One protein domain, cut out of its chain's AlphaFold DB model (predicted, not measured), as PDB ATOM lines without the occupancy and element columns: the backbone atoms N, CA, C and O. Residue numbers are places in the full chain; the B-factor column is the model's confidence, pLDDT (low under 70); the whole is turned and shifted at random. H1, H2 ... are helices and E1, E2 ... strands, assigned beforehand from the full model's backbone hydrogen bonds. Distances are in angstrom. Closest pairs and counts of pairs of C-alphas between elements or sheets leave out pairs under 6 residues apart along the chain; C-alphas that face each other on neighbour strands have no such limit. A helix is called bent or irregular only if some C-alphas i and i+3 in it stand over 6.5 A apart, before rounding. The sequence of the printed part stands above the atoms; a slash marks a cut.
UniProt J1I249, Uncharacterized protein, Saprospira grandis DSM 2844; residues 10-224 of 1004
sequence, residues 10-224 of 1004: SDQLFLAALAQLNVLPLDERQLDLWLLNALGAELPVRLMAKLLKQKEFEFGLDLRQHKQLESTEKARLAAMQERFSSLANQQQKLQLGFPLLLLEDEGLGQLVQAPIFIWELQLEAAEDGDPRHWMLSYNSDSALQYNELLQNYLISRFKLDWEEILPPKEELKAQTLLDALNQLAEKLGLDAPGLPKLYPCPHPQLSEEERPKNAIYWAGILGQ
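AT A GLANCE: This is residues 10 to 224 of the 1004 residues of an uncharacterized protein of Saprospira grandis DSM 2844 (UniProt J1I249). A twisted antiparallel sheet is built on a long hairpin of two bent strands, E3 and E4, with helices on both faces of the sheet. Toward the turn of that hairpin, H1, H5 and H7 pack on it and E6 pairs beside E3; toward its other end, E5 and E2 continue the sheet, with H4 and H3 on opposite faces. The printed part has 215 residues with seven named helices and seven named strands, which follow each other along the chain as H1, E1, H2, H3, E2, H4, E3, E4, E5, H5, H6, H7, E6 and E7; the class is mixed, helices and strands. The sheet is branched at E3, which has the three neighbours E4, E6 and E7. It is compact, with a radius of gyration of the C-alphas of 17.7 A and spans of 52 by 39 by 33 A.

HOW THE PARTS SIT: E3, residues 94 to 105, has E4, residues 110 to 125, on one side, and E6, residues 215 to 217, and E7, residues 221 to 223, on the other side. E3 bends by 62 degrees at residue 99, E4 by 63 degrees at residue 119. Within hydrogen-bond range are N 101 and O 114 of the hairpin E3 and E4, 2.8 A, N 102 and O 215, 2.9 A, and N 97 and O 221, 2.8 A. Edge strand E1, residues 30 to 32, is antiparallel to E7, with N 31 and O 222 at 2.8 A. E5, residues 133 to 139, extends E3 and E4 to a meander, each strand the antiparallel neighbour of the one before, with N 124 and O 135 at 2.9 A. Edge strand E2, residues 56 to 62, is antiparallel to E5, with N 59 and O 136 at 2.8 A. H1, residues 10 to 21, lies over E4 at a height of 9.5 A over the sheet; their closest C-alphas are those of Leu 21 and Ala 114, 5.3 A. H1 touches H5, residues 148 to 158, on the same face, at a steep tilt of 39 degrees, opposite ways; the closest C-alphas are those of Leu 21 and Leu 150, 6.7 A. H4, residues 71 to 89, is on that face too, its closest C-alphas with E4 those of Ala 88 and Leu 123, 5.9 A. H3, residues 43 to 51, is on the opposite face, its closest C-alphas with E2 those of Leu 47 and Phe 59, 7.3 A. H2, residues 33 to 38, only grazes the sheet with residues 33 to 36 and touches H3, closest at the C-alphas of Asn 37 and Leu 43, 5.8 A. H7, residues 174 to 188, is on the sheet; its closest C-alphas with E6 are those of Ala 185 and Ile 216, 6.9 A. H6, residues 162 to 165, is not on the sheet and only just touches residues 180 to 184 of H7, with 3 pairs of C-alphas within 8 A, the closest Ile 165 and Ala 180, 5.7 A. Every O i to N i+4 pair is within hydrogen-bond range in H3, H5 and H7, against 7 of 8 in H1, 14 of 15 in H4 and 0 of 2 in H2, where 3 of 3 O i to N i+3 pairs are; H6 is too short for an O i to N i+4 pair.

IN THESE COORDINATES: H1 begins at C-alpha 10, (-8.805, 110.134, 87.417), and E7 ends at C-alpha 223, (15.032, 119.777, 69.280). From first to last C-alpha, E4 measures 40.3 A, E3 29.6 A, H4 27.7 A, H7 21.2 A, E5 20.2 A and E2 20.0 A.

THE WHOLE: The two C-alphas farthest apart, those of Ser 10 and Asp 128, are 54.6 A apart. The printed part has no cut, and the link H7 to E6, residues 189 to 214, is long. Mean pLDDT of the printed part is 76.9; 50 residues are under 70, among them 64 to 80, 87 to 93 and 204 to 210.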
ATOM      1  N   SER A  10      -9.640 108.931  87.374       51.72
ATOM      2  CA  SER A  10      -8.805 110.134  87.417       51.72
ATOM      3  C   SER A  10      -7.314 109.814  87.337       51.72
ATOM      4  O   SER A  10      -6.605 110.488  86.598       51.72
ATOM      5  N   ASP A  11      -6.841 108.775  88.028       64.75
ATOM      6  CA  ASP A  11      -5.422 108.391  88.010       64.75
ATOM      7  C   ASP A  11      -4.991 107.913  86.618       64.75
ATOM      8  O   ASP A  11      -3.863 108.159  86.207       64.75
ATOM      9  N   GLN A  12      -5.896 107.293  85.853       68.31
ATOM     10  CA  GLN A  12      -5.627 106.885  84.468       68.31
ATOM     11  C   GLN A  12      -5.350 108.079  83.540       68.31
ATOM     12  O   GLN A  12      -4.463 107.995  82.694       68.31
ATOM     13  N   LEU A  13      -6.057 109.197  83.727       65.94
ATOM     14  CA  LEU A  13      -5.842 110.425  82.952       65.94
ATOM     15  C   LEU A  13      -4.505 111.088  83.309       65.94
ATOM     16  O   LEU A  13      -3.767 111.509  82.422       65.94
ATOM     17  N   PHE A  14      -4.151 111.123  84.597       71.44
ATOM     18  CA  PHE A  14      -2.846 111.635  85.029       71.44
ATOM     19  C   PHE A  14      -1.686 110.745  84.560       71.44
ATOM     20  O   PHE A  14      -0.654 111.268  84.149       71.44
ATOM     21  N   LEU A  15      -1.863 109.418  84.542       78.12
ATOM     22  CA  LEU A  15      -0.880 108.481  83.983       78.12
ATOM     23  C   LEU A  15      -0.682 108.670  82.471       78.12
ATOM     24  O   LEU A  15       0.445 108.567  81.991       78.12
ATOM     25  N   ALA A  16      -1.747 108.977  81.722       75.06
ATOM     26  CA  ALA A  16      -1.644 109.292  80.297       75.06
ATOM     27  C   ALA A  16      -0.871 110.601  80.049       75.06
ATOM     28  O   ALA A  16      -0.005 110.645  79.178       75.06
ATOM     29  N   ALA A  17      -1.123 111.638  80.856       75.06
ATOM     30  CA  ALA A  17      -0.384 112.900  80.783       75.06
ATOM     31  C   ALA A  17       1.102 112.742  81.163       75.06
ATOM     32  O   ALA A  17       1.973 113.307  80.504       75.06
ATOM     33  N   LEU A  18       1.412 111.933  82.185       79.31
ATOM     34  CA  LEU A  18       2.789 111.650  82.612       79.31
ATOM     35  C   LEU A  18       3.651 111.041  81.503       79.31
ATOM     36  O   LEU A  18       4.828 111.380  81.388       79.31
ATOM     37  N   ALA A  19       3.070 110.178  80.666       78.56
ATOM     38  CA  ALA A  19       3.784 109.572  79.545       78.56
ATOM     39  C   ALA A  19       4.308 110.614  78.540       78.56
ATOM     40  O   ALA A  19       5.342 110.385  77.922       78.56
ATOM     41  N   GLN A  20       3.624 111.754  78.402       76.94
ATOM     42  CA  GLN A  20       4.020 112.842  77.502       76.94
ATOM     43  C   GLN A  20       4.911 113.887  78.178       76.94
ATOM     44  O   GLN A  20       5.731 114.523  77.523       76.94
ATOM     45  N   LEU A  21       4.778 114.063  79.496       83.06
ATOM     46  CA  LEU A  21       5.614 114.994  80.253       83.06
ATOM     47  C   LEU A  21       7.053 114.508  80.422       83.06
ATOM     48  O   LEU A  21       7.933 115.327  80.651       83.06
ATOM     49  N   ASN A  22       7.309 113.205  80.315       85.25
ATOM     50  CA  ASN A  22       8.635 112.640  80.530       85.25
ATOM     51  C   ASN A  22       9.499 112.690  79.268       85.25
ATOM     52  O   ASN A  22       9.516 111.755  78.474       85.25
ATOM     53  N   VAL A  23      10.275 113.771  79.127       82.62
ATOM     54  CA  VAL A  23      11.181 113.984  77.981       82.62
ATOM     55  C   VAL A  23      12.555 113.317  78.142       82.62
ATOM     56  O   VAL A  23      13.434 113.488  77.303       82.62
ATOM     57  N   LEU A  24      12.777 112.574  79.230       81.44
ATOM     58  CA  LEU A  24      14.002 111.808  79.463       81.44
ATOM     59  C   LEU A  24      13.698 110.298  79.438       81.44
ATOM     60  O   LEU A  24      12.722 109.869  80.052       81.44
ATOM     61  N   PRO A  25      14.553 109.462  78.812       79.38
ATOM     62  CA  PRO A  25      15.787 109.818  78.107       79.38
ATOM     63  C   PRO A  25      15.553 110.557  76.786       79.38
ATOM     64  O   PRO A  25      14.567 110.306  76.104       79.38
ATOM     65  N   LEU A  26      16.509 111.413  76.413       78.75
ATOM     66  CA  LEU A  26      16.486 112.126  75.133       78.75
ATOM     67  C   LEU A  26      16.524 111.144  73.957       78.75
ATOM     68  O   LEU A  26      17.306 110.188  73.963       78.75
ATOM     69  N   ASP A  27      15.715 111.420  72.939       73.88
ATOM     70  CA  ASP A  27      15.581 110.596  71.741       73.88
ATOM     71  C   ASP A  27      16.503 111.050  70.584       73.88
ATOM     72  O   ASP A  27      17.481 111.794  70.748       73.88
ATOM     73  N   GLU A  28      16.231 110.560  69.370       67.88
ATOM     74  CA  GLU A  28      16.999 110.920  68.176       67.88
ATOM     75  C   GLU A  28      16.697 112.324  67.627       67.88
ATOM     76  O   GLU A  28      17.485 112.848  66.838       67.88
ATOM     77  N   ARG A  29      15.604 112.957  68.064       72.06
ATOM     78  CA  ARG A  29      15.135 114.277  67.609       72.06
ATOM     79  C   ARG A  29      15.511 115.405  68.569       72.06
ATOM     80  O   ARG A  29      15.360 116.580  68.232       72.06
ATOM     81  N   GLN A  30      16.025 115.054  69.743       79.88
ATOM     82  CA  GLN A  30      16.417 115.975  70.801       79.88
ATOM     83  C   GLN A  30      17.931 115.971  71.028       79.88
ATOM     84  O   GLN A  30      18.634 114.990  70.780       79.88
ATOM     85  N   LEU A  31      18.455 117.093  71.504       79.81
ATOM     86  CA  LEU A  31      19.861 117.291  71.820       79.81
ATOM     87  C   LEU A  31      19.987 117.915  73.209       79.81
ATOM     88  O   LEU A  31      19.322 118.902  73.518       79.81
ATOM     89  N   ASP A  32      20.892 117.378  74.022       84.56
ATOM     90  CA  ASP A  32      21.285 118.021  75.273       84.56
ATOM     91  C   ASP A  32      22.013 119.337  74.964       84.56
ATOM     92  O   ASP A  32      23.081 119.342  74.339       84.56
ATOM     93  N   LEU A  33      21.449 120.455  75.425       86.38
ATOM     94  CA  LEU A  33      21.994 121.794  75.214       86.38
ATOM     95  C   LEU A  33      23.438 121.910  75.732       86.38
ATOM     96  O   LEU A  33      24.235 122.673  75.179       86.38
ATOM     97  N   TRP A  34      23.810 121.129  76.753       84.19
ATOM     98  CA  TRP A  34      25.165 121.111  77.306       84.19
ATOM     99  C   TRP A  34      26.232 120.687  76.285       84.19
ATOM    100  O   TRP A  34      27.366 121.174  76.352       84.19
ATOM    101  N   LEU A  35      25.881 119.846  75.301       77.88
ATOM    102  CA  LEU A  35      26.817 119.343  74.288       77.88
ATOM    103  C   LEU A  35      27.412 120.451  73.414       77.88
ATOM    104  O   LEU A  35      28.525 120.288  72.909       77.88
ATOM    105  N   LEU A  36      26.751 121.607  73.280       78.50
ATOM    106  CA  LEU A  36      27.312 122.711  72.494       78.50
ATOM    107  C   LEU A  36      28.580 123.313  73.134       78.50
ATOM    108  O   LEU A  36      29.325 124.013  72.450       78.50
ATOM    109  N   ASN A  37      28.893 123.001  74.400       77.06
ATOM    110  CA  ASN A  37      30.185 123.354  75.005       77.06
ATOM    111  C   ASN A  37      31.385 122.728  74.267       77.06
ATOM    112  O   ASN A  37      32.487 123.273  74.328       77.06
ATOM    113  N   ALA A  38      31.183 121.615  73.550       69.62
ATOM    114  CA  ALA A  38      32.221 120.979  72.736       69.62
ATOM    115  C   ALA A  38      32.624 121.822  71.508       69.62
ATOM    116  O   ALA A  38      33.738 121.683  71.000       69.62
ATOM    117  N   LEU A  39      31.730 122.704  71.046       70.75
ATOM    118  CA  LEU A  39      31.941 123.595  69.899       70.75
ATOM    119  C   LEU A  39      32.625 124.908  70.302       70.75
ATOM    120  O   LEU A  39      33.335 125.525  69.514       70.75
ATOM    121  N   GLY A  40      32.437 125.337  71.550       69.38
ATOM    122  CA  GLY A  40      33.036 126.546  72.092       69.38
ATOM    123  C   GLY A  40      32.722 126.711  73.575       69.38
ATOM    124  O   GLY A  40      31.614 126.421  74.024       69.38
ATOM    125  N   ALA A  41      33.697 127.205  74.343       66.00
ATOM    126  CA  ALA A  41      33.509 127.445  75.770       66.00
ATOM    127  C   ALA A  41      32.341 128.423  76.008       66.00
ATOM    128  O   ALA A  41      32.319 129.515  75.435       66.00
ATOM    129  N   GLU A  42      31.392 128.023  76.863       76.75
ATOM    130  CA  GLU A  42      30.226 128.813  77.304       76.75
ATOM    131  C   GLU A  42      29.183 129.139  76.222       76.75
ATOM    132  O   GLU A  42      28.317 129.994  76.424       76.75
ATOM    133  N   LEU A  43      29.218 128.462  75.076       83.19
ATOM    134  CA  LEU A  43      28.295 128.711  73.968       83.19
ATOM    135  C   LEU A  43      26.802 128.536  74.358       83.19
ATOM    136  O   LEU A  43      26.029 129.461  74.094       83.19
ATOM    137  N   PRO A  44      26.387 127.473  75.080       85.06
ATOM    138  CA  PRO A  44      25.032 127.362  75.633       85.06
ATOM    139  C   PRO A  44      24.609 128.532  76.529       85.06
ATOM    140  O   PRO A  44      23.488 129.029  76.449       85.06
ATOM    141  N   VAL A  45      25.526 129.000  77.381       83.94
ATOM    142  CA  VAL A  45      25.262 130.081  78.340       83.94
ATOM    143  C   VAL A  45      25.039 131.397  77.600       83.94
ATOM    144  O   VAL A  45      24.159 132.175  77.965       83.94
ATOM    145  N   ARG A  46      25.789 131.636  76.517       86.00
ATOM    146  CA  ARG A  46      25.602 132.805  75.647       86.00
ATOM    147  C   ARG A  46      24.259 132.773  74.923       86.00
ATOM    148  O   ARG A  46      23.632 133.825  74.828       86.00
ATOM    149  N   LEU A  47      23.818 131.605  74.453       87.31
ATOM    150  CA  LEU A  47      22.507 131.448  73.816       87.31
ATOM    151  C   LEU A  47      21.374 131.780  74.800       87.31
ATOM    152  O   LEU A  47      20.549 132.644  74.512       87.31
ATOM    153  N   MET A  48      21.404 131.200  76.005       86.12
ATOM    154  CA  MET A  48      20.421 131.500  77.057       86.12
ATOM    155  C   MET A  48      20.438 132.975  77.474       86.12
ATOM    156  O   MET A  48      19.391 133.591  77.666       86.12
ATOM    157  N   ALA A  49      21.626 133.579  77.575       83.81
ATOM    158  CA  ALA A  49      21.753 134.995  77.897       83.81
ATOM    159  C   ALA A  49      21.169 135.908  76.806       83.81
ATOM    160  O   ALA A  49      20.669 136.980  77.148       83.81
ATOM    161  N   LYS A  50      21.230 135.513  75.524       85.69
ATOM    162  CA  LYS A  50      20.563 136.241  74.434       85.69
ATOM    163  C   LYS A  50      19.043 136.074  74.498       85.69
ATOM    164  O   LYS A  50      18.362 137.094  74.476       85.69
ATOM    165  N   LEU A  51      18.533 134.852  74.692       85.94
ATOM    166  CA  LEU A  51      17.090 134.573  74.811       85.94
ATOM    167  C   LEU A  51      16.407 135.380  75.919       85.94
ATOM    168  O   LEU A  51      15.297 135.865  75.740       85.94
ATOM    169  N   LEU A  52      17.090 135.578  77.047       81.19
ATOM    170  CA  LEU A  52      16.549 136.320  78.191       81.19
ATOM    171  C   LEU A  52      16.757 137.847  78.117       81.19
ATOM    172  O   LEU A  52      16.317 138.558  79.024       81.19
ATOM    173  N   LYS A  53      17.480 138.372  77.113       81.19
ATOM    174  CA  LYS A  53      17.842 139.807  77.030       81.19
ATOM    175  C   LYS A  53      17.443 140.494  75.728       81.19
ATOM    176  O   LYS A  53      17.245 141.708  75.742       81.19
ATOM    177  N   GLN A  54      17.410 139.774  74.612       82.00
ATOM    178  CA  GLN A  54      17.237 140.335  73.274       82.00
ATOM    179  C   GLN A  54      15.896 139.883  72.701       82.00
ATOM    180  O   GLN A  54      15.560 138.706  72.772       82.00
ATOM    181  N   LYS A  55      15.134 140.827  72.138       76.44
ATOM    182  CA  LYS A  55      13.864 140.524  71.464       76.44
ATOM    183  C   LYS A  55      14.077 139.797  70.142       76.44
ATOM    184  O   LYS A  55      13.296 138.927  69.805       76.44
ATOM    185  N   GLU A  56      15.150 140.122  69.433       82.19
ATOM    186  CA  GLU A  56      15.523 139.472  68.183       82.19
ATOM    187  C   GLU A  56      17.037 139.282  68.164       82.19
ATOM    188  O   GLU A  56      17.781 140.173  68.597       82.19
ATOM    189  N   PHE A  57      17.504 138.125  67.698       87.44
ATOM    190  CA  PHE A  57      18.927 137.888  67.490       87.44
ATOM    191  C   PHE A  57      19.190 136.745  66.518       87.44
ATOM    192  O   PHE A  57      18.407 135.808  66.399       87.44
ATOM    193  N   GLU A  58      20.380 136.787  65.927       85.19
ATOM    194  CA  GLU A  58      20.992 135.662  65.232       85.19
ATOM    195  C   GLU A  58      22.161 135.096  66.055       85.19
ATOM    196  O   GLU A  58      22.871 135.812  66.790       85.19
ATOM    197  N   PHE A  59      22.340 133.780  65.998       85.81
ATOM    198  CA  PHE A  59      23.343 133.046  66.755       85.81
ATOM    199  C   PHE A  59      23.964 131.938  65.900       85.81
ATOM    200  O   PHE A  59      23.352 130.903  65.653       85.81
ATOM    201  N   GLY A  60      25.207 132.163  65.471       83.06
ATOM    202  CA  GLY A  60      25.959 131.212  64.658       83.06
ATOM    203  C   GLY A  60      26.465 130.015  65.464       83.06
ATOM    204  O   GLY A  60      27.056 130.170  66.536       83.06
ATOM    205  N   LEU A  61      26.265 128.823  64.911       81.06
ATOM    206  CA  LEU A  61      26.755 127.540  65.396       81.06
ATOM    207  C   LEU A  61      27.745 126.971  64.376       81.06
ATOM    208  O   LEU A  61      27.356 126.418  63.347       81.06
ATOM    209  N   ASP A  62      29.039 127.107  64.667       78.31
ATOM    210  CA  ASP A  62      30.106 126.577  63.817       78.31
ATOM    211  C   ASP A  62      30.536 125.182  64.295       78.31
ATOM    212  O   ASP A  62      31.242 125.025  65.295       78.31
ATOM    213  N   LEU A  63      30.122 124.155  63.550       72.94
ATOM    214  CA  LEU A  63      30.455 122.754  63.803       72.94
ATOM    215  C   LEU A  63      31.850 122.372  63.283       72.94
ATOM    216  O   LEU A  63      32.175 121.189  63.278       72.94
ATOM    217  N   ARG A  64      32.679 123.320  62.821       67.50
ATOM    218  CA  ARG A  64      34.069 123.080  62.379       67.50
ATOM    219  C   ARG A  64      35.078 123.212  63.517       67.50
ATOM    220  O   ARG A  64      36.168 122.640  63.442       67.50
ATOM    221  N   GLN A  65      34.751 123.974  64.564       59.78
ATOM    222  CA  GLN A  65      35.641 124.184  65.704       59.78
ATOM    223  C   GLN A  65      35.552 122.990  66.664       59.78
ATOM    224  O   GLN A  65      34.627 122.863  67.457       59.78
ATOM    225  N   HIS A  66      36.537 122.093  66.595       57.38
ATOM    226  CA  HIS A  66      36.667 120.972  67.525       57.38
ATOM    227  C   HIS A  66      38.028 121.030  68.221       57.38
ATOM    228  O   HIS A  66      39.068 120.796  67.601       57.38
ATOM    229  N   LYS A  67      38.046 121.309  69.527       55.00
ATOM    230  CA  LYS A  67      39.212 120.982  70.360       55.00
ATOM    231  C   LYS A  67      39.165 119.485  70.658       55.00
ATOM    232  O   LYS A  67      38.171 119.050  71.203       55.00
ATOM    233  N   GLN A  68      40.208 118.740  70.268       53.44
ATOM    234  CA  GLN A  68      40.486 117.317  70.573       53.44
ATOM    235  C   GLN A  68      39.373 116.567  71.338       53.44
ATOM    236  O   GLN A  68      39.414 116.484  72.559       53.44
ATOM    237  N   LEU A  69      38.414 116.009  70.598       55.31
ATOM    238  CA  LEU A  69      37.329 115.183  71.136       55.31
ATOM    239  C   LEU A  69      37.649 113.686  70.966       55.31
ATOM    240  O   LEU A  69      38.258 113.288  69.958       55.31
ATOM    241  N   GLU A  70      37.238 112.864  71.934       56.09
ATOM    242  CA  GLU A  70      37.397 111.403  71.922       56.09
ATOM    243  C   GLU A  70      36.575 110.732  70.795       56.09
ATOM    244  O   GLU A  70      35.728 111.346  70.138       56.09
ATOM    245  N   SER A  71      36.827 109.446  70.513       54.75
ATOM    246  CA  SER A  71      36.167 108.705  69.417       54.75
ATOM    247  C   SER A  71      34.637 108.649  69.546       54.75
ATOM    248  O   SER A  71      33.935 108.661  68.533       54.75
ATOM    249  N   THR A  72      34.116 108.645  70.771       53.91
ATOM    250  CA  THR A  72      32.682 108.669  71.101       53.91
ATOM    251  C   THR A  72      32.043 110.040  70.851       53.91
ATOM    252  O   THR A  72      30.912 110.130  70.376       53.91
ATOM    253  N   GLU A  73      32.777 111.122  71.097       54.62
ATOM    254  CA  GLU A  73      32.324 112.501  70.900       54.62
ATOM    255  C   GLU A  73      32.293 112.892  69.415       54.62
ATOM    256  O   GLU A  73      31.397 113.614  68.980       54.62
ATOM    257  N   LYS A  74      33.197 112.329  68.600       60.34
ATOM    258  CA  LYS A  74      33.147 112.458  67.131       60.34
ATOM    259  C   LYS A  74      31.895 111.821  66.525       60.34
ATOM    260  O   LYS A  74      31.307 112.396  65.614       60.34
ATOM    261  N   ALA A  75      31.472 110.664  67.038       60.66
ATOM    262  CA  ALA A  75      30.234 110.013  66.605       60.66
ATOM    263  C   ALA A  75      28.993 110.839  66.993       60.66
ATOM    264  O   ALA A  75      28.084 111.000  66.182       60.66
ATOM    265  N   ARG A  76      28.989 111.436  68.195       60.72
ATOM    266  CA  ARG A  76      27.926 112.353  68.651       60.72
ATOM    267  C   ARG A  76      27.841 113.623  67.802       60.72
ATOM    268  O   ARG A  76      26.742 114.045  67.466       60.72
ATOM    269  N   LEU A  77      28.975 114.203  67.411       63.53
ATOM    270  CA  LEU A  77      29.022 115.363  66.515       63.53
ATOM    271  C   LEU A  77      28.523 115.056  65.100       63.53
ATOM    272  O   LEU A  77      27.823 115.881  64.520       63.53
ATOM    273  N   ALA A  78      28.856 113.883  64.555       65.69
ATOM    274  CA  ALA A  78      28.346 113.445  63.257       65.69
ATOM    275  C   ALA A  78      26.819 113.248  63.293       65.69
ATOM    276  O   ALA A  78      26.118 113.754  62.421       65.69
ATOM    277  N   ALA A  79      26.301 112.614  64.351       63.19
ATOM    278  CA  ALA A  79      24.860 112.485  64.575       63.19
ATOM    279  C   ALA A  79      24.180 113.854  64.752       63.19
ATOM    280  O   ALA A  79      23.091 114.081  64.238       63.19
ATOM    281  N   MET A  80      24.832 114.799  65.437       68.12
ATOM    282  CA  MET A  80      24.332 116.164  65.591       68.12
ATOM    283  C   MET A  80      24.257 116.892  64.237       68.12
ATOM    284  O   MET A  80      23.232 117.488  63.934       68.12
ATOM    285  N   GLN A  81      25.282 116.787  63.382       70.31
ATOM    286  CA  GLN A  81      25.268 117.356  62.023       70.31
ATOM    287  C   GLN A  81      24.115 116.808  61.166       70.31
ATOM    288  O   GLN A  81      23.429 117.575  60.486       70.31
ATOM    289  N   GLU A  82      23.877 115.497  61.229       70.19
ATOM    290  CA  GLU A  82      22.762 114.839  60.540       70.19
ATOM    291  C   GLU A  82      21.400 115.322  61.073       70.19
ATOM    292  O   GLU A  82      20.509 115.646  60.287       70.19
ATOM    293  N   ARG A  83      21.265 115.484  62.398       72.50
ATOM    294  CA  ARG A  83      20.049 116.000  63.054       72.50
ATOM    295  C   ARG A  83      19.739 117.451  62.683       72.50
ATOM    296  O   ARG A  83      18.612 117.731  62.288       72.50
ATOM    297  N   PHE A  84      20.718 118.360  62.753       73.75
ATOM    298  CA  PHE A  84      20.537 119.765  62.349       73.75
ATOM    299  C   PHE A  84      20.145 119.871  60.865       73.75
ATOM    300  O   PHE A  84      19.245 120.631  60.517       73.75
ATOM    301  N   SER A  85      20.742 119.031  60.009       71.69
ATOM    302  CA  SER A  85      20.394 118.952  58.584       71.69
ATOM    303  C   SER A  85      18.972 118.424  58.353       71.69
ATOM    304  O   SER A  85      18.247 118.950  57.509       71.69
ATOM    305  N   SER A  86      18.546 117.404  59.107       70.69
ATOM    306  CA  SER A  86      17.174 116.882  59.062       70.69
ATOM    307  C   SER A  86      16.152 117.926  59.519       70.69
ATOM    308  O   SER A  86      15.129 118.101  58.862       70.69
ATOM    309  N   LEU A  87      16.433 118.637  60.614       68.19
ATOM    310  CA  LEU A  87      15.547 119.657  61.183       68.19
ATOM    311  C   LEU A  87      15.371 120.853  60.237       68.19
ATOM    312  O   LEU A  87      14.244 121.285  60.003       68.19
ATOM    313  N   ALA A  88      16.458 121.326  59.619       68.94
ATOM    314  CA  ALA A  88      16.398 122.412  58.641       68.94
ATOM    315  C   ALA A  88      15.631 122.026  57.359       68.94
ATOM    316  O   ALA A  88      14.861 122.825  56.829       68.94
ATOM    317  N   ASN A  89      15.785 120.786  56.874       66.06
ATOM    318  CA  ASN A  89      15.120 120.320  55.649       66.06
ATOM    319  C   ASN A  89      13.606 120.097  55.803       66.06
ATOM    320  O   ASN A  89      12.885 120.132  54.808       66.06
ATOM    321  N   GLN A  90      13.110 119.845  57.019       60.72
ATOM    322  CA  GLN A  90      11.697 119.523  57.257       60.72
ATOM    323  C   GLN A  90      10.788 120.759  57.422       60.72
ATOM    324  O   GLN A  90       9.581 120.583  57.568       60.72
ATOM    325  N   GLN A  91      11.328 121.990  57.396       56.62
ATOM    326  CA  GLN A  91      10.602 123.236  57.735       56.62
ATOM    327  C   GLN A  91       9.846 123.167  59.081       56.62
ATOM    328  O   GLN A  91       8.860 123.872  59.296       56.62
ATOM    329  N   GLN A  92      10.288 122.304  59.997       60.38
ATOM    330  CA  GLN A  92       9.683 122.152  61.317       60.38
ATOM    331  C   GLN A  92      10.300 123.148  62.303       60.38
ATOM    332  O   GLN A  92      11.477 123.493  62.206       60.38
ATOM    333  N   LYS A  93       9.493 123.623  63.255       69.56
ATOM    334  CA  LYS A  93       9.932 124.581  64.276       69.56
ATOM    335  C   LYS A  93      10.923 123.917  65.237       69.56
ATOM    336  O   LYS A  93      10.607 122.885  65.824       69.56
ATOM    337  N   LEU A  94      12.096 124.519  65.428       83.19
ATOM    338  CA  LEU A  94      13.062 124.078  66.432       83.19
ATOM    339  C   LEU A  94      12.659 124.646  67.794       83.19
ATOM    340  O   LEU A  94      12.383 125.836  67.900       83.19
ATOM    341  N   GLN A  95      12.646 123.829  68.843       88.25
ATOM    342  CA  GLN A  95      12.278 124.274  70.184       88.25
ATOM    343  C   GLN A  95      13.442 124.118  71.161       88.25
ATOM    344  O   GLN A  95      14.198 123.145  71.116       88.25
ATOM    345  N   LEU A  96      13.585 125.091  72.062       90.38
ATOM    346  CA  LEU A  96      14.488 125.023  73.205       90.38
ATOM    347  C   LEU A  96      13.660 124.949  74.488       90.38
ATOM    348  O   LEU A  96      12.961 125.899  74.818       90.38
ATOM    349  N   GLY A  97      13.755 123.836  75.212       90.50
ATOM    350  CA  GLY A  97      13.104 123.629  76.506       90.50
ATOM    351  C   GLY A  97      14.068 123.870  77.667       90.50
ATOM    352  O   GLY A  97      15.130 123.245  77.703       90.50
ATOM    353  N   PHE A  98      13.726 124.753  78.613       90.12
ATOM    354  CA  PHE A  98      14.570 125.075  79.775       90.12
ATOM    355  C   PHE A  98      13.802 125.822  80.892       90.12
ATOM    356  O   PHE A  98      12.891 126.581  80.581       90.12
ATOM    357  N   PRO A  99      14.188 125.718  82.180       90.38
ATOM    358  CA  PRO A  99      14.966 124.628  82.770       90.38
ATOM    359  C   PRO A  99      14.092 123.369  82.924       90.38
ATOM    360  O   PRO A  99      12.878 123.429  82.720       90.38
ATOM    361  N   LEU A 100      14.696 122.234  83.281       90.62
ATOM    362  CA  LEU A 100      13.973 120.980  83.514       90.62
ATOM    363  C   LEU A 100      13.424 120.907  84.942       90.62
ATOM    364  O   LEU A 100      14.162 121.088  85.908       90.62
ATOM    365  N   LEU A 101      12.139 120.586  85.073       91.25
ATOM    366  CA  LEU A 101      11.512 120.191  86.328       91.25
ATOM    367  C   LEU A 101      11.648 118.676  86.502       91.25
ATOM    368  O   LEU A 101      11.236 117.921  85.621       91.25
ATOM    369  N   LEU A 102      12.191 118.247  87.640       89.94
ATOM    370  CA  LEU A 102      12.277 116.848  88.050       89.94
ATOM    371  C   LEU A 102      11.482 116.687  89.347       89.94
ATOM    372  O   LEU A 102      11.947 117.117  90.397       89.94
ATOM    373  N   LEU A 103      10.290 116.099  89.285       89.88
ATOM    374  CA  LEU A 103       9.375 115.970  90.429       89.88
ATOM    375  C   LEU A 103       8.861 114.534  90.541       89.88
ATOM    376  O   LEU A 103       8.408 113.964  89.558       89.88
ATOM    377  N   GLU A 104       8.901 113.953  91.730       86.19
ATOM    378  CA  GLU A 104       8.308 112.652  92.026       86.19
ATOM    379  C   GLU A 104       6.861 112.831  92.494       86.19
ATOM    380  O   GLU A 104       6.591 113.440  93.529       86.19
ATOM    381  N   ASP A 105       5.908 112.300  91.727       84.88
ATOM    382  CA  ASP A 105       4.515 112.245  92.157       84.88
ATOM    383  C   ASP A 105       4.309 111.004  93.030       84.88
ATOM    384  O   ASP A 105       4.002 109.918  92.531       84.88
ATOM    385  N   GLU A 106       4.461 111.167  94.347       77.12
ATOM    386  CA  GLU A 106       4.319 110.079  95.329       77.12
ATOM    387  C   GLU A 106       2.988 109.315  95.212       77.12
ATOM    388  O   GLU A 106       2.914 108.132  95.550       77.12
ATOM    389  N   GLY A 107       1.917 109.965  94.737       75.00
ATOM    390  CA  GLY A 107       0.613 109.314  94.618       75.00
ATOM    391  C   GLY A 107       0.474 108.411  93.392       75.00
ATOM    392  O   GLY A 107      -0.345 107.494  93.429       75.00
ATOM    393  N   LEU A 108       1.273 108.634  92.342       78.94
ATOM    394  CA  LEU A 108       1.318 107.784  91.142       78.94
ATOM    395  C   LEU A 108       2.589 106.924  91.066       78.94
ATOM    396  O   LEU A 108       2.630 105.968  90.292       78.94
ATOM    397  N   GLY A 109       3.607 107.228  91.876       75.38
ATOM    398  CA  GLY A 109       4.886 106.518  91.901       75.38
ATOM    399  C   GLY A 109       5.710 106.706  90.624       75.38
ATOM    400  O   GLY A 109       6.456 105.806  90.242       75.38
ATOM    401  N   GLN A 110       5.538 107.836  89.931       80.94
ATOM    402  CA  GLN A 110       6.251 108.167  88.696       80.94
ATOM    403  C   GLN A 110       6.886 109.558  88.782       80.94
ATOM    404  O   GLN A 110       6.406 110.438  89.496       80.94
ATOM    405  N   LEU A 111       7.974 109.743  88.035       81.69
ATOM    406  CA  LEU A 111       8.640 111.033  87.889       81.69
ATOM    407  C   LEU A 111       7.959 111.855  86.791       81.69
ATOM    408  O   LEU A 111       7.508 111.299  85.794       81.69
ATOM    409  N   VAL A 112       7.936 113.167  86.989       87.56
ATOM    410  CA  VAL A 112       7.674 114.209  85.998       87.56
ATOM    411  C   VAL A 112       9.027 114.787  85.604       87.56
ATOM    412  O   VAL A 112       9.763 115.271  86.469       87.56
ATOM    413  N   GLN A 113       9.364 114.732  84.318       89.19
ATOM    414  CA  GLN A 113      10.647 115.189  83.786       89.19
ATOM    415  C   GLN A 113      10.426 116.060  82.554       89.19
ATOM    416  O   GLN A 113      10.578 115.572  81.441       89.19
ATOM    417  N   ALA A 114      10.075 117.332  82.749       90.50
ATOM    418  CA  ALA A 114       9.597 118.219  81.683       90.50
ATOM    419  C   ALA A 114      10.257 119.610  81.738       90.50
ATOM    420  O   ALA A 114      10.512 120.113  82.834       90.50
ATOM    421  N   PRO A 115      10.503 120.287  80.599       91.44
ATOM    422  CA  PRO A 115      10.930 121.683  80.604       91.44
ATOM    423  C   PRO A 115       9.790 122.606  81.043       91.44
ATOM    424  O   PRO A 115       8.638 122.383  80.672       91.44
ATOM    425  N   ILE A 116      10.118 123.656  81.800       90.25
ATOM    426  CA  ILE A 116       9.138 124.652  82.267       90.25
ATOM    427  C   ILE A 116       8.786 125.642  81.151       90.25
ATOM    428  O   ILE A 116       7.606 125.899  80.903       90.25
ATOM    429  N   PHE A 117       9.802 126.179  80.469       88.44
ATOM    430  CA  PHE A 117       9.634 127.111  79.356       88.44
ATOM    431  C   PHE A 117      10.104 126.493  78.050       88.44
ATOM    432  O   PHE A 117      11.055 125.707  78.030       88.44
ATOM    433  N   ILE A 118       9.447 126.888  76.963       88.56
ATOM    434  CA  ILE A 118       9.742 126.451  75.604       88.56
ATOM    435  C   ILE A 118       9.883 127.698  74.722       88.56
ATOM    436  O   ILE A 118       8.968 128.514  74.643       88.56
ATOM    437  N   TRP A 119      11.038 127.857  74.075       88.31
ATOM    438  CA  TRP A 119      11.296 128.902  73.081       88.31
ATOM    439  C   TRP A 119      11.255 128.315  71.674       88.31
ATOM    440  O   TRP A 119      11.931 127.322  71.408       88.31
ATOM    441  N   GLU A 120      10.527 128.959  70.765       86.69
ATOM    442  CA  GLU A 120      10.566 128.632  69.338       86.69
ATOM    443  C   GLU A 120      11.726 129.363  68.641       86.69
ATOM    444  O   GLU A 120      11.845 130.589  68.699       86.69
ATOM    445  N   LEU A 121      12.583 128.597  67.971       86.44
ATOM    446  CA  LEU A 121      13.755 129.046  67.226       86.44
ATOM    447  C   LEU A 121      13.612 128.664  65.749       86.44
ATOM    448  O   LEU A 121      13.025 127.636  65.401       86.44
ATOM    449  N   GLN A 122      14.201 129.474  64.877       83.44
ATOM    450  CA  GLN A 122      14.388 129.149  63.468       83.44
ATOM    451  C   GLN A 122      15.842 128.740  63.231       83.44
ATOM    452  O   GLN A 122      16.762 129.296  63.832       83.44
ATOM    453  N   LEU A 123      16.037 127.726  62.392       83.31
ATOM    454  CA  LEU A 123      17.343 127.159  62.080       83.31
ATOM    455  C   LEU A 123      17.562 127.192  60.570       83.31
ATOM    456  O   LEU A 123      16.834 126.538  59.825       83.31
ATOM    457  N   GLU A 124      18.601 127.897  60.138       81.25
ATOM    458  CA  GLU A 124      18.955 128.052  58.728       81.25
ATOM    459  C   GLU A 124      20.436 127.725  58.498       81.25
ATOM    460  O   GLU A 124      21.268 127.845  59.401       81.25
ATOM    461  N   ALA A 125      20.785 127.280  57.290       76.06
ATOM    462  CA  ALA A 125      22.186 127.131  56.905       76.06
ATOM    463  C   ALA A 125      22.830 128.521  56.794       76.06
ATOM    464  O   ALA A 125      22.211 129.451  56.278       76.06
ATOM    465  N   ALA A 126      24.063 128.675  57.276       73.62
ATOM    466  CA  ALA A 126      24.754 129.956  57.199       73.62
ATOM    467  C   ALA A 126      25.056 130.360  55.739       73.62
ATOM    468  O   ALA A 126      25.208 129.515  54.852       73.62
ATOM    469  N   GLU A 127      25.176 131.670  55.488       69.00
ATOM    470  CA  GLU A 127      25.357 132.249  54.142       69.00
ATOM    471  C   GLU A 127      26.622 131.757  53.402       69.00
ATOM    472  O   GLU A 127      26.730 131.927  52.188       69.00
ATOM    473  N   ASP A 128      27.577 131.125  54.099       69.44
ATOM    474  CA  ASP A 128      28.793 130.547  53.510       69.44
ATOM    475  C   ASP A 128      28.559 129.207  52.784       69.44
ATOM    476  O   ASP A 128      29.473 128.707  52.124       69.44
ATOM    477  N   GLY A 129      27.344 128.644  52.855       60.16
ATOM    478  CA  GLY A 129      26.946 127.427  52.135       60.16
ATOM    479  C   GLY A 129      27.597 126.141  52.658       60.16
ATOM    480  O   GLY A 129      27.495 125.091  52.017       60.16
ATOM    481  N   ASP A 130      28.274 126.206  53.808       70.44
ATOM    482  CA  ASP A 130      28.922 125.067  54.450       70.44
ATOM    483  C   ASP A 130      27.898 124.297  55.310       70.44
ATOM    484  O   ASP A 130      27.352 124.863  56.258       70.44
ATOM    485  N   PRO A 131      27.657 122.992  55.066       65.12
ATOM    486  CA  PRO A 131      26.703 122.189  55.846       65.12
ATOM    487  C   PRO A 131      27.098 122.007  57.326       65.12
ATOM    488  O   PRO A 131      26.374 121.382  58.105       65.12
ATOM    489  N   ARG A 132      28.266 122.514  57.736       71.19
ATOM    490  CA  ARG A 132      28.757 122.504  59.122       71.19
ATOM    491  C   ARG A 132      28.586 123.848  59.821       71.19
ATOM    492  O   ARG A 132      29.038 123.981  60.956       71.19
ATOM    493  N   HIS A 133      27.957 124.825  59.184       82.00
ATOM    494  CA  HIS A 133      27.742 126.144  59.754       82.00
ATOM    495  C   HIS A 133      26.253 126.498  59.708       82.00
ATOM    496  O   HIS A 133      25.632 126.529  58.648       82.00
ATOM    497  N   TRP A 134      25.678 126.727  60.886       83.50
ATOM    498  CA  TRP A 134      24.245 126.937  61.065       83.50
ATOM    499  C   TRP A 134      23.978 128.270  61.753       83.50
ATOM    500  O   TRP A 134      24.766 128.704  62.593       83.50
ATOM    501  N   MET A 135      22.856 128.901  61.431       83.25
ATOM    502  CA  MET A 135      22.378 130.117  62.073       83.25
ATOM    503  C   MET A 135      21.068 129.828  62.800       83.25
ATOM    504  O   MET A 135      20.115 129.331  62.205       83.25
ATOM    505  N   LEU A 136      21.029 130.135  64.097       86.94
ATOM    506  CA  LEU A 136      19.790 130.190  64.863       86.94
ATOM    507  C   LEU A 136      19.270 131.621  64.868       86.94
ATOM    508  O   LEU A 136      19.971 132.513  65.347       86.94
ATOM    509  N   SER A 137      18.047 131.833  64.402       84.25
ATOM    510  CA  SER A 137      17.342 133.107  64.518       84.25
ATOM    511  C   SER A 137      16.199 132.992  65.529       84.25
ATOM    512  O   SER A 137      15.481 131.993  65.611       84.25
ATOM    513  N   TYR A 138      16.059 134.026  66.350       85.38
ATOM    514  CA  TYR A 138      14.966 134.189  67.302       85.38
ATOM    515  C   TYR A 138      14.306 135.541  67.058       85.38
ATOM    516  O   TYR A 138      15.005 136.547  66.915       85.38
ATOM    517  N   ASN A 139      12.975 135.557  67.051       80.56
ATOM    518  CA  ASN A 139      12.163 136.764  67.017       80.56
ATOM    519  C   ASN A 139      11.176 136.725  68.191       80.56
ATOM    520  O   ASN A 139      10.658 135.667  68.512       80.56
ATOM    521  N   SER A 140      10.901 137.857  68.834       65.38
ATOM    522  CA  SER A 140       9.914 137.957  69.912       65.38
ATOM    523  C   SER A 140       8.470 137.715  69.462       65.38
ATOM    524  O   SER A 140       7.634 137.423  70.312       65.38
ATOM    525  N   ASP A 141       8.177 137.817  68.161       58.72
ATOM    526  CA  ASP A 141       6.910 137.344  67.585       58.72
ATOM    527  C   ASP A 141       6.829 135.799  67.583       58.72
ATOM    528  O   ASP A 141       5.736 135.231  67.523       58.72
ATOM    529  N   SER A 142       7.968 135.105  67.701       59.06
ATOM    530  CA  SER A 142       8.044 133.672  67.995       59.06
ATOM    531  C   SER A 142       7.755 133.453  69.482       59.06
ATOM    532  O   SER A 142       8.450 133.967  70.360       59.06
ATOM    533  N   ALA A 143       6.700 132.700  69.785       61.78
ATOM    534  CA  ALA A 143       6.143 132.631  71.128       61.78
ATOM    535  C   ALA A 143       7.073 131.887  72.104       61.78
ATOM    536  O   ALA A 143       7.228 130.671  72.022       61.78
ATOM    537  N   LEU A 144       7.624 132.593  73.097       78.94
ATOM    538  CA  LEU A 144       7.945 131.965  74.381       78.94
ATOM    539  C   LEU A 144       6.647 131.366  74.943       78.94
ATOM    540  O   LEU A 144       5.633 132.056  75.075       78.94
ATOM    541  N   GLN A 145       6.664 130.086  75.285       80.50
ATOM    542  CA  GLN A 145       5.517 129.381  75.841       80.50
ATOM    543  C   GLN A 145       5.862 128.743  77.185       80.50
ATOM    544  O   GLN A 145       7.007 128.368  77.444       80.50
ATOM    545  N   TYR A 146       4.855 128.636  78.053       83.88
ATOM    546  CA  TYR A 146       4.924 127.685  79.154       83.88
ATOM    547  C   TYR A 146       4.649 126.300  78.579       83.88
ATOM    548  O   TYR A 146       3.932 126.169  77.589       83.88
ATOM    549  N   ASN A 147       5.178 125.267  79.217       85.19
ATOM    550  CA  ASN A 147       4.723 123.916  78.946       85.19
ATOM    551  C   ASN A 147       3.288 123.746  79.491       85.19
ATOM    552  O   ASN A 147       3.098 123.568  80.694       85.19
ATOM    553  N   GLU A 148       2.282 123.873  78.619       76.88
ATOM    554  CA  GLU A 148       0.859 123.936  78.999       76.88
ATOM    555  C   GLU A 148       0.369 122.636  79.650       76.88
ATOM    556  O   GLU A 148      -0.320 122.674  80.674       76.88
ATOM    557  N   LEU A 149       0.818 121.482  79.150       79.19
ATOM    558  CA  LEU A 149       0.529 120.186  79.764       79.19
ATOM    559  C   LEU A 149       1.110 120.103  81.183       79.19
ATOM    560  O   LEU A 149       0.432 119.648  82.108       79.19
ATOM    561  N   LEU A 150       2.344 120.585  81.378       85.12
ATOM    562  CA  LEU A 150       2.987 120.603  82.694       85.12
ATOM    563  C   LEU A 150       2.246 121.543  83.646       85.12
ATOM    564  O   LEU A 150       1.975 121.177  84.788       85.12
ATOM    565  N   GLN A 151       1.878 122.730  83.168       82.50
ATOM    566  CA  GLN A 151       1.067 123.692  83.907       82.50
ATOM    567  C   GLN A 151      -0.259 123.062  84.357       82.50
ATOM    568  O   GLN A 151      -0.592 123.093  85.543       82.50
ATOM    569  N   ASN A 152      -1.006 122.449  83.435       74.56
ATOM    570  CA  ASN A 152      -2.302 121.833  83.718       74.56
ATOM    571  C   ASN A 152      -2.180 120.660  84.698       74.56
ATOM    572  O   ASN A 152      -3.011 120.525  85.606       74.56
ATOM    573  N   TYR A 153      -1.124 119.852  84.561       81.62
ATOM    574  CA  TYR A 153      -0.790 118.779  85.493       81.62
ATOM    575  C   TYR A 153      -0.534 119.330  86.897       81.62
ATOM    576  O   TYR A 153      -1.171 118.903  87.856       81.62
ATOM    577  N   LEU A 154       0.328 120.340  87.019       83.19
ATOM    578  CA  LEU A 154       0.706 120.947  88.293       83.19
ATOM    579  C   LEU A 154      -0.469 121.657  88.992       83.19
ATOM    580  O   LEU A 154      -0.678 121.466  90.192       83.19
ATOM    581  N   ILE A 155      -1.298 122.393  88.245       74.31
ATOM    582  CA  ILE A 155      -2.523 123.023  88.766       74.31
ATOM    583  C   ILE A 155      -3.497 121.957  89.280       74.31
ATOM    584  O   ILE A 155      -4.025 122.068  90.387       74.31
ATOM    585  N   SER A 156      -3.745 120.908  88.494       70.25
ATOM    586  CA  SER A 156      -4.797 119.928  88.800       70.25
ATOM    587  C   SER A 156      -4.371 118.933  89.882       70.25
ATOM    588  O   SER A 156      -5.170 118.579  90.753       70.25
ATOM    589  N   ARG A 157      -3.108 118.496  89.849       77.06
ATOM    590  CA  ARG A 157      -2.550 117.466  90.731       77.06
ATOM    591  C   ARG A 157      -2.029 118.035  92.051       77.06
ATOM    592  O   ARG A 157      -2.308 117.452  93.098       77.06
ATOM    593  N   PHE A 158      -1.340 119.179  92.008       77.00
ATOM    594  CA  PHE A 158      -0.694 119.807  93.173       77.00
ATOM    595  C   PHE A 158      -1.403 121.077  93.662       77.00
ATOM    596  O   PHE A 158      -0.981 121.659  94.657       77.00
ATOM    597  N   LYS A 159      -2.517 121.477  93.026       70.00
ATOM    598  CA  LYS A 159      -3.327 122.653  93.410       70.00
ATOM    599  C   LYS A 159      -2.515 123.949  93.438       70.00
ATOM    600  O   LYS A 159      -2.722 124.792  94.311       70.00
ATOM    601  N   LEU A 160      -1.585 124.079  92.497       73.06
ATOM    602  CA  LEU A 160      -0.743 125.259  92.358       73.06
ATOM    603  C   LEU A 160      -1.512 126.424  91.742       73.06
ATOM    604  O   LEU A 160      -2.283 126.245  90.798       73.06
ATOM    605  N   ASP A 161      -1.239 127.619  92.253       70.88
ATOM    606  CA  ASP A 161      -1.652 128.872  91.635       70.88
ATOM    607  C   ASP A 161      -0.550 129.326  90.668       70.88
ATOM    608  O   ASP A 161       0.470 129.883  91.069       70.88
ATOM    609  N   TRP A 162      -0.699 128.974  89.391       75.75
ATOM    610  CA  TRP A 162       0.353 129.169  88.389       75.75
ATOM    611  C   TRP A 162       0.664 130.647  88.132       75.75
ATOM    612  O   TRP A 162       1.824 131.002  87.932       75.75
ATOM    613  N   GLU A 163      -0.365 131.495  88.154       68.50
ATOM    614  CA  GLU A 163      -0.251 132.928  87.870       68.50
ATOM    615  C   GLU A 163       0.364 133.700  89.050       68.50
ATOM    616  O   GLU A 163       0.993 134.734  88.839       68.50
ATOM    617  N   GLU A 164       0.251 133.180  90.281       73.62
ATOM    618  CA  GLU A 164       0.954 133.719  91.457       73.62
ATOM    619  C   GLU A 164       2.474 133.481  91.372       73.62
ATOM    620  O   GLU A 164       3.260 134.298  91.848       73.62
ATOM    621  N   ILE A 165       2.888 132.352  90.785       76.75
ATOM    622  CA  ILE A 165       4.266 131.842  90.877       76.75
ATOM    623  C   ILE A 165       5.130 132.280  89.690       76.75
ATOM    624  O   ILE A 165       6.310 132.591  89.864       76.75
ATOM    625  N   LEU A 166       4.582 132.265  88.472       78.69
ATOM    626  CA  LEU A 166       5.334 132.570  87.254       78.69
ATOM    627  C   LEU A 166       4.897 133.921  86.673       78.69
ATOM    628  O   LEU A 166       3.711 134.108  86.402       78.69
ATOM    629  N   PRO A 167       5.835 134.860  86.433       73.44
ATOM    630  CA  PRO A 167       5.506 136.162  85.867       73.44
ATOM    631  C   PRO A 167       5.016 136.011  84.421       73.44
ATOM    632  O   PRO A 167       5.404 135.036  83.764       73.44
ATOM    633  N   PRO A 168       4.251 136.990  83.897       72.50
ATOM    634  CA  PRO A 168       3.854 137.030  82.493       72.50
ATOM    635  C   PRO A 168       5.052 136.844  81.560       72.50
ATOM    636  O   PRO A 168       6.163 137.308  81.844       72.50
ATOM    637  N   LYS A 169       4.830 136.182  80.421       71.88
ATOM    638  CA  LYS A 169       5.877 135.834  79.443       71.88
ATOM    639  C   LYS A 169       6.677 137.063  78.993       71.88
ATOM    640  O   LYS A 169       7.887 136.981  78.801       71.88
ATOM    641  N   GLU A 170       6.014 138.212  78.881       69.12
ATOM    642  CA  GLU A 170       6.578 139.495  78.455       69.12
ATOM    643  C   GLU A 170       7.531 140.115  79.496       69.12
ATOM    644  O   GLU A 170       8.355 140.973  79.161       69.12
ATOM    645  N   GLU A 171       7.441 139.679  80.754       69.31
ATOM    646  CA  GLU A 171       8.222 140.182  81.890       69.31
ATOM    647  C   GLU A 171       9.373 139.243  82.295       69.31
ATOM    648  O   GLU A 171      10.144 139.550  83.217       69.31
ATOM    649  N   LEU A 172       9.534 138.115  81.592       73.88
ATOM    650  CA  LEU A 172      10.570 137.131  81.884       73.88
ATOM    651  C   LEU A 172      11.972 137.692  81.572       73.88
ATOM    652  O   LEU A 172      12.366 137.899  80.426       73.88
ATOM    653  N   LYS A 173      12.753 137.922  82.627       77.69
ATOM    654  CA  LYS A 173      14.161 138.345  82.615       77.69
ATOM    655  C   LYS A 173      14.956 137.397  83.506       77.69
ATOM    656  O   LYS A 173      14.390 136.680  84.318       77.69
ATOM    657  N   ALA A 174      16.286 137.441  83.433       75.50
ATOM    658  CA  ALA A 174      17.138 136.550  84.232       75.50
ATOM    659  C   ALA A 174      16.850 136.595  85.751       75.50
ATOM    660  O   ALA A 174      16.908 135.561  86.407       75.50
ATOM    661  N   GLN A 175      16.529 137.772  86.302       76.94
ATOM    662  CA  GLN A 175      16.242 137.923  87.731       76.94
ATOM    663  C   GLN A 175      14.836 137.430  88.101       76.94
ATOM    664  O   GLN A 175      14.700 136.646  89.031       76.94
ATOM    665  N   THR A 176      13.818 137.795  87.315       78.81
ATOM    666  CA  THR A 176      12.432 137.351  87.540       78.81
ATOM    667  C   THR A 176      12.249 135.855  87.286       78.81
ATOM    668  O   THR A 176      11.464 135.215  87.976       78.81
ATOM    669  N   LEU A 177      13.024 135.272  86.365       81.44
ATOM    670  CA  LEU A 177      13.095 133.827  86.158       81.44
ATOM    671  C   LEU A 177      13.600 133.119  87.420       81.44
ATOM    672  O   LEU A 177      12.977 132.168  87.869       81.44
ATOM    673  N   LEU A 178      14.712 133.575  88.004       82.62
ATOM    674  CA  LEU A 178      15.272 132.945  89.201       82.62
ATOM    675  C   LEU A 178      14.303 133.023  90.390       82.62
ATOM    676  O   LEU A 178      14.123 132.029  91.091       82.62
ATOM    677  N   ASP A 179      13.663 134.177  90.587       83.06
ATOM    678  CA  ASP A 179      12.674 134.376  91.650       83.06
ATOM    679  C   ASP A 179      11.469 133.440  91.472       83.06
ATOM    680  O   ASP A 179      11.073 132.762  92.419       83.06
ATOM    681  N   ALA A 180      10.951 133.322  90.246       83.06
ATOM    682  CA  ALA A 180       9.831 132.440  89.933       83.06
ATOM    683  C   ALA A 180      10.170 130.952  90.116       83.06
ATOM    684  O   ALA A 180       9.372 130.187  90.654       83.06
ATOM    685  N   LEU A 181      11.377 130.529  89.722       87.88
ATOM    686  CA  LEU A 181      11.832 129.152  89.934       87.88
ATOM    687  C   LEU A 181      12.023 128.843  91.425       87.88
ATOM    688  O   LEU A 181      11.679 127.749  91.862       87.88
ATOM    689  N   ASN A 182      12.522 129.795  92.220       86.56
ATOM    690  CA  ASN A 182      12.627 129.627  93.672       86.56
ATOM    691  C   ASN A 182      11.245 129.503  94.330       86.56
ATOM    692  O   ASN A 182      11.054 128.626  95.168       86.56
ATOM    693  N   GLN A 183      10.274 130.328  93.922       85.81
ATOM    694  CA  GLN A 183       8.896 130.237  94.416       85.81
ATOM    695  C   GLN A 183       8.226 128.919  94.016       85.81
ATOM    696  O   GLN A 183       7.549 128.292  94.831       85.81
ATOM    697  N   LEU A 184       8.441 128.467  92.775       87.94
ATOM    698  CA  LEU A 184       7.931 127.184  92.301       87.94
ATOM    699  C   LEU A 184       8.535 126.020  93.095       87.94
ATOM    700  O   LEU A 184       7.801 125.122  93.508       87.94
ATOM    701  N   ALA A 185       9.848 126.054  93.345       88.19
ATOM    702  CA  ALA A 185      10.527 125.058  94.165       88.19
ATOM    703  C   ALA A 185       9.984 125.039  95.601       88.19
ATOM    704  O   ALA A 185       9.667 123.970  96.112       88.19
ATOM    705  N   GLU A 186       9.785 126.205  96.223       86.50
ATOM    706  CA  GLU A 186       9.216 126.314  97.571       86.50
ATOM    707  C   GLU A 186       7.804 125.712  97.654       86.50
ATOM    708  O   GLU A 186       7.525 124.904  98.542       86.50
ATOM    709  N   LYS A 187       6.918 126.052  96.709       84.62
ATOM    710  CA  LYS A 187       5.520 125.582  96.704       84.62
ATOM    711  C   LYS A 187       5.398 124.076  96.440       84.62
ATOM    712  O   LYS A 187       4.442 123.461  96.908       84.62
ATOM    713  N   LEU A 188       6.346 123.492  95.706       85.88
ATOM    714  CA  LEU A 188       6.393 122.059  95.393       85.88
ATOM    715  C   LEU A 188       7.287 121.242  96.340       85.88
ATOM    716  O   LEU A 188       7.330 120.021  96.212       85.88
ATOM    717  N   GLY A 189       7.982 121.880  97.287       85.75
ATOM    718  CA  GLY A 189       8.918 121.199  98.188       85.75
ATOM    719  C   GLY A 189      10.159 120.645  97.481       85.75
ATOM    720  O   GLY A 189      10.673 119.602  97.879       85.75
ATOM    721  N   LEU A 190      10.610 121.312  96.418       87.44
ATOM    722  CA  LEU A 190      11.773 120.928  95.621       87.44
ATOM    723  C   LEU A 190      13.054 121.584  96.139       87.44
ATOM    724  O   LEU A 190      13.026 122.666  96.732       87.44
ATOM    725  N   ASP A 191      14.192 120.982  95.806       83.44
ATOM    726  CA  ASP A 191      15.492 121.617  95.961       83.44
ATOM    727  C   ASP A 191      15.565 122.878  95.091       83.44
ATOM    728  O   ASP A 191      15.320 122.855  93.877       83.44
ATOM    729  N   ALA A 192      15.919 124.001  95.725       75.56
ATOM    730  CA  ALA A 192      16.094 125.265  95.030       75.56
ATOM    731  C   ALA A 192      17.173 125.121  93.937       75.56
ATOM    732  O   ALA A 192      18.225 124.528  94.193       75.56
ATOM    733  N   PRO A 193      16.978 125.713  92.744       74.44
ATOM    734  CA  PRO A 193      17.833 125.493  91.572       74.44
ATOM    735  C   PRO A 193      19.312 125.902  91.754       74.44
ATOM    736  O   PRO A 193      20.150 125.602  90.906       74.44
ATOM    737  N   GLY A 194      19.685 126.573  92.850       71.44
ATOM    738  CA  GLY A 194      21.058 127.003  93.117       71.44
ATOM    739  C   GLY A 194      21.555 128.079  92.138       71.44
ATOM    740  O   GLY A 194      20.773 128.711  91.427       71.44
ATOM    741  N   LEU A 195      22.872 128.323  92.108       70.75
ATOM    742  CA  LEU A 195      23.470 129.292  91.176       70.75
ATOM    743  C   LEU A 195      23.290 128.825  89.717       70.75
ATOM    744  O   LEU A 195      23.557 127.654  89.437       70.75
ATOM    745  N   PRO A 196      22.918 129.718  88.776       71.06
ATOM    746  CA  PRO A 196      22.654 129.358  87.385       71.06
ATOM    747  C   PRO A 196      23.930 128.865  86.698       71.06
ATOM    748  O   PRO A 196      24.770 129.647  86.244       71.06
ATOM    749  N   LYS A 197      24.074 127.544  86.623       79.19
ATOM    750  CA  LYS A 197      25.143 126.842  85.913       79.19
ATOM    751  C   LYS A 197      24.498 125.762  85.061       79.19
ATOM    752  O   LYS A 197      23.716 124.983  85.578       79.19
ATOM    753  N   LEU A 198      24.821 125.712  83.771       82.69
ATOM    754  CA  LEU A 198      24.252 124.697  82.891       82.69
ATOM    755  C   LEU A 198      24.871 123.321  83.187       82.69
ATOM    756  O   LEU A 198      26.097 123.171  83.156       82.69
ATOM    757  N   TYR A 199      24.021 122.330  83.429       85.06
ATOM    758  CA  TYR A 199      24.390 120.935  83.652       85.06
ATOM    759  C   TYR A 199      23.978 120.057  82.458       85.06
ATOM    760  O   TYR A 199      23.042 120.418  81.743       85.06
ATOM    761  N   PRO A 200      24.654 118.914  82.236       83.44
ATOM    762  CA  PRO A 200      24.184 117.915  81.279       83.44
ATOM    763  C   PRO A 200      22.848 117.321  81.734       83.44
ATOM    764  O   PRO A 200      22.623 117.148  82.935       83.44
ATOM    765  N   CYS A 201      21.980 116.980  80.782       85.25
ATOM    766  CA  CYS A 201      20.710 116.317  81.059       85.25
ATOM    767  C   CYS A 201      20.946 114.977  81.795       85.25
ATOM    768  O   CYS A 201      21.868 114.235  81.435       85.25
ATOM    769  N   PRO A 202      20.140 114.628  82.818       82.56
ATOM    770  CA  PRO A 202      20.308 113.377  83.561       82.56
ATOM    771  C   PRO A 202      20.273 112.135  82.652       82.56
ATOM    772  O   PRO A 202      19.318 111.929  81.905       82.56
ATOM    773  N   HIS A 203      21.305 111.285  82.727       73.31
ATOM    774  CA  HIS A 203      21.427 110.088  81.886       73.31
ATOM    775  C   HIS A 203      20.863 108.829  82.581       73.31
ATOM    776  O   HIS A 203      21.125 108.634  83.772       73.31
ATOM    777  N   PRO A 204      20.205 107.893  81.862       63.31
ATOM    778  CA  PRO A 204      19.682 106.646  82.443       63.31
ATOM    779  C   PRO A 204      20.735 105.724  83.074       63.31
ATOM    780  O   PRO A 204      20.393 104.794  83.793       63.31
ATOM    781  N   GLN A 205      22.019 105.936  82.791       62.16
ATOM    782  CA  GLN A 205      23.109 105.122  83.351       62.16
ATOM    783  C   GLN A 205      23.614 105.626  84.709       62.16
ATOM    784  O   GLN A 205      24.403 104.928  85.339       62.16
ATOM    785  N   LEU A 206      23.169 106.804  85.166       67.88
ATOM    786  CA  LEU A 206      23.424 107.259  86.533       67.88
ATOM    787  C   LEU A 206      22.677 106.354  87.515       67.88
ATOM    788  O   LEU A 206      21.523 105.983  87.250       67.88
ATOM    789  N   SER A 207      23.325 106.021  88.633       62.97
ATOM    790  CA  SER A 207      22.680 105.274  89.713       62.97
ATOM    791  C   SER A 207      21.491 106.060  90.287       62.97
ATOM    792  O   SER A 207      21.438 107.285  90.190       62.97
ATOM    793  N   GLU A 208      20.509 105.362  90.867       61.72
ATOM    794  CA  GLU A 208      19.318 105.971  91.495       61.72
ATOM    795  C   GLU A 208      19.668 107.070  92.516       61.72
ATOM    796  O   GLU A 208      18.929 108.045  92.629       61.72
ATOM    797  N   GLU A 209      20.798 106.922  93.219       60.41
ATOM    798  CA  GLU A 209      21.307 107.864  94.227       60.41
ATOM    799  C   GLU A 209      21.990 109.100  93.611       60.41
ATOM    800  O   GLU A 209      22.061 110.147  94.247       60.41
ATOM    801  N   GLU A 210      22.479 109.001  92.371       65.44
ATOM    802  CA  GLU A 210      23.179 110.083  91.660       65.44
ATOM    803  C   GLU A 210      22.252 110.913  90.761       65.44
ATOM    804  O   GLU A 210      22.665 111.946  90.225       65.44
ATOM    805  N   ARG A 211      21.005 110.471  90.550       73.06
ATOM    806  CA  ARG A 211      20.036 111.217  89.743       73.06
ATOM    807  C   ARG A 211      19.397 112.331  90.576       73.06
ATOM    808  O   ARG A 211      18.839 112.033  91.629       73.06
ATOM    809  N   PRO A 212      19.395 113.588  90.097       76.56
ATOM    810  CA  PRO A 212      18.636 114.642  90.752       76.56
ATOM    811  C   PRO A 212      17.144 114.278  90.736       76.56
ATOM    812  O   PRO A 212      16.578 113.988  89.680       76.56
ATOM    813  N   LYS A 213      16.521 114.267  91.917       76.19
ATOM    814  CA  LYS A 213      15.084 114.049  92.131       76.19
ATOM    815  C   LYS A 213      14.537 115.243  92.905       76.19
ATOM    816  O   LYS A 213      15.267 115.821  93.701       76.19
ATOM    817  N   ASN A 214      13.274 115.591  92.677       86.88
ATOM    818  CA  ASN A 214      12.603 116.709  93.346       86.88
ATOM    819  C   ASN A 214      13.405 118.021  93.276       86.88
ATOM    820  O   ASN A 214      13.616 118.682  94.285       86.88
ATOM    821  N   ALA A 215      13.846 118.402  92.077       88.69
ATOM    822  CA  ALA A 215      14.666 119.585  91.846       88.69
ATOM    823  C   ALA A 215      14.280 120.299  90.545       88.69
ATOM    824  O   ALA A 215      13.865 119.677  89.564       88.69
ATOM    825  N   ILE A 216      14.496 121.614  90.510       89.62
ATOM    826  CA  ILE A 216      14.546 122.372  89.256       89.62
ATOM    827  C   ILE A 216      15.995 122.370  88.782       89.62
ATOM    828  O   ILE A 216      16.877 122.953  89.410       89.62
ATOM    829  N   TYR A 217      16.249 121.696  87.670       88.50
ATOM    830  CA  TYR A 217      17.589 121.436  87.179       88.50
ATOM    831  C   TYR A 217      17.917 122.336  85.986       88.50
ATOM    832  O   TYR A 217      17.191 122.361  84.990       88.50
ATOM    833  N   TRP A 218      19.035 123.065  86.068       88.81
ATOM    834  CA  TRP A 218      19.547 123.934  84.998       88.81
ATOM    835  C   TRP A 218      20.125 123.120  83.828       88.81
ATOM    836  O   TRP A 218      21.303 123.227  83.493       88.81
ATOM    837  N   ALA A 219      19.297 122.292  83.210       88.94
ATOM    838  CA  ALA A 219      19.572 121.577  81.977       88.94
ATOM    839  C   ALA A 219      18.558 122.017  80.918       88.94
ATOM    840  O   ALA A 219      17.447 122.441  81.244       88.94
ATOM    841  N   GLY A 220      18.971 121.964  79.656       89.31
ATOM    842  CA  GLY A 220      18.155 122.398  78.531       89.31
ATOM    843  C   GLY A 220      18.178 121.379  77.409       89.31
ATOM    844  O   GLY A 220      19.165 120.663  77.231       89.31
ATOM    845  N   ILE A 221      17.097 121.346  76.644       89.38
ATOM    846  CA  ILE A 221      16.920 120.442  75.511       89.38
ATOM    847  C   ILE A 221      16.689 121.290  74.270       89.38
ATOM    848  O   ILE A 221      15.906 122.235  74.309       89.38
ATOM    849  N   LEU A 222      17.371 120.958  73.180       86.81
ATOM    850  CA  LEU A 222      17.203 121.587  71.876       86.81
ATOM    851  C   LEU A 222      16.725 120.532  70.875       86.81
ATOM    852  O   LEU A 222      17.398 119.522  70.691       86.81
ATOM    853  N   GLY A 223      15.586 120.743  70.227       83.69
ATOM    854  CA  GLY A 223      15.032 119.777  69.280       83.69
ATOM    855  C   GLY A 223      13.526 119.911  69.131       83.69
ATOM    856  O   GLY A 223      12.975 120.991  69.322       83.69
ATOM    857  N   GLN A 224      12.863 118.811  68.790       79.00
ATOM    858  CA  GLN A 224      11.405 118.746  68.743       79.00
ATOM    859  C   GLN A 224      10.864 118.278  70.102       79.00
ATOM    860  O   GLN A 224      11.165 117.166  70.543       79.00
TER     861      GLN A 224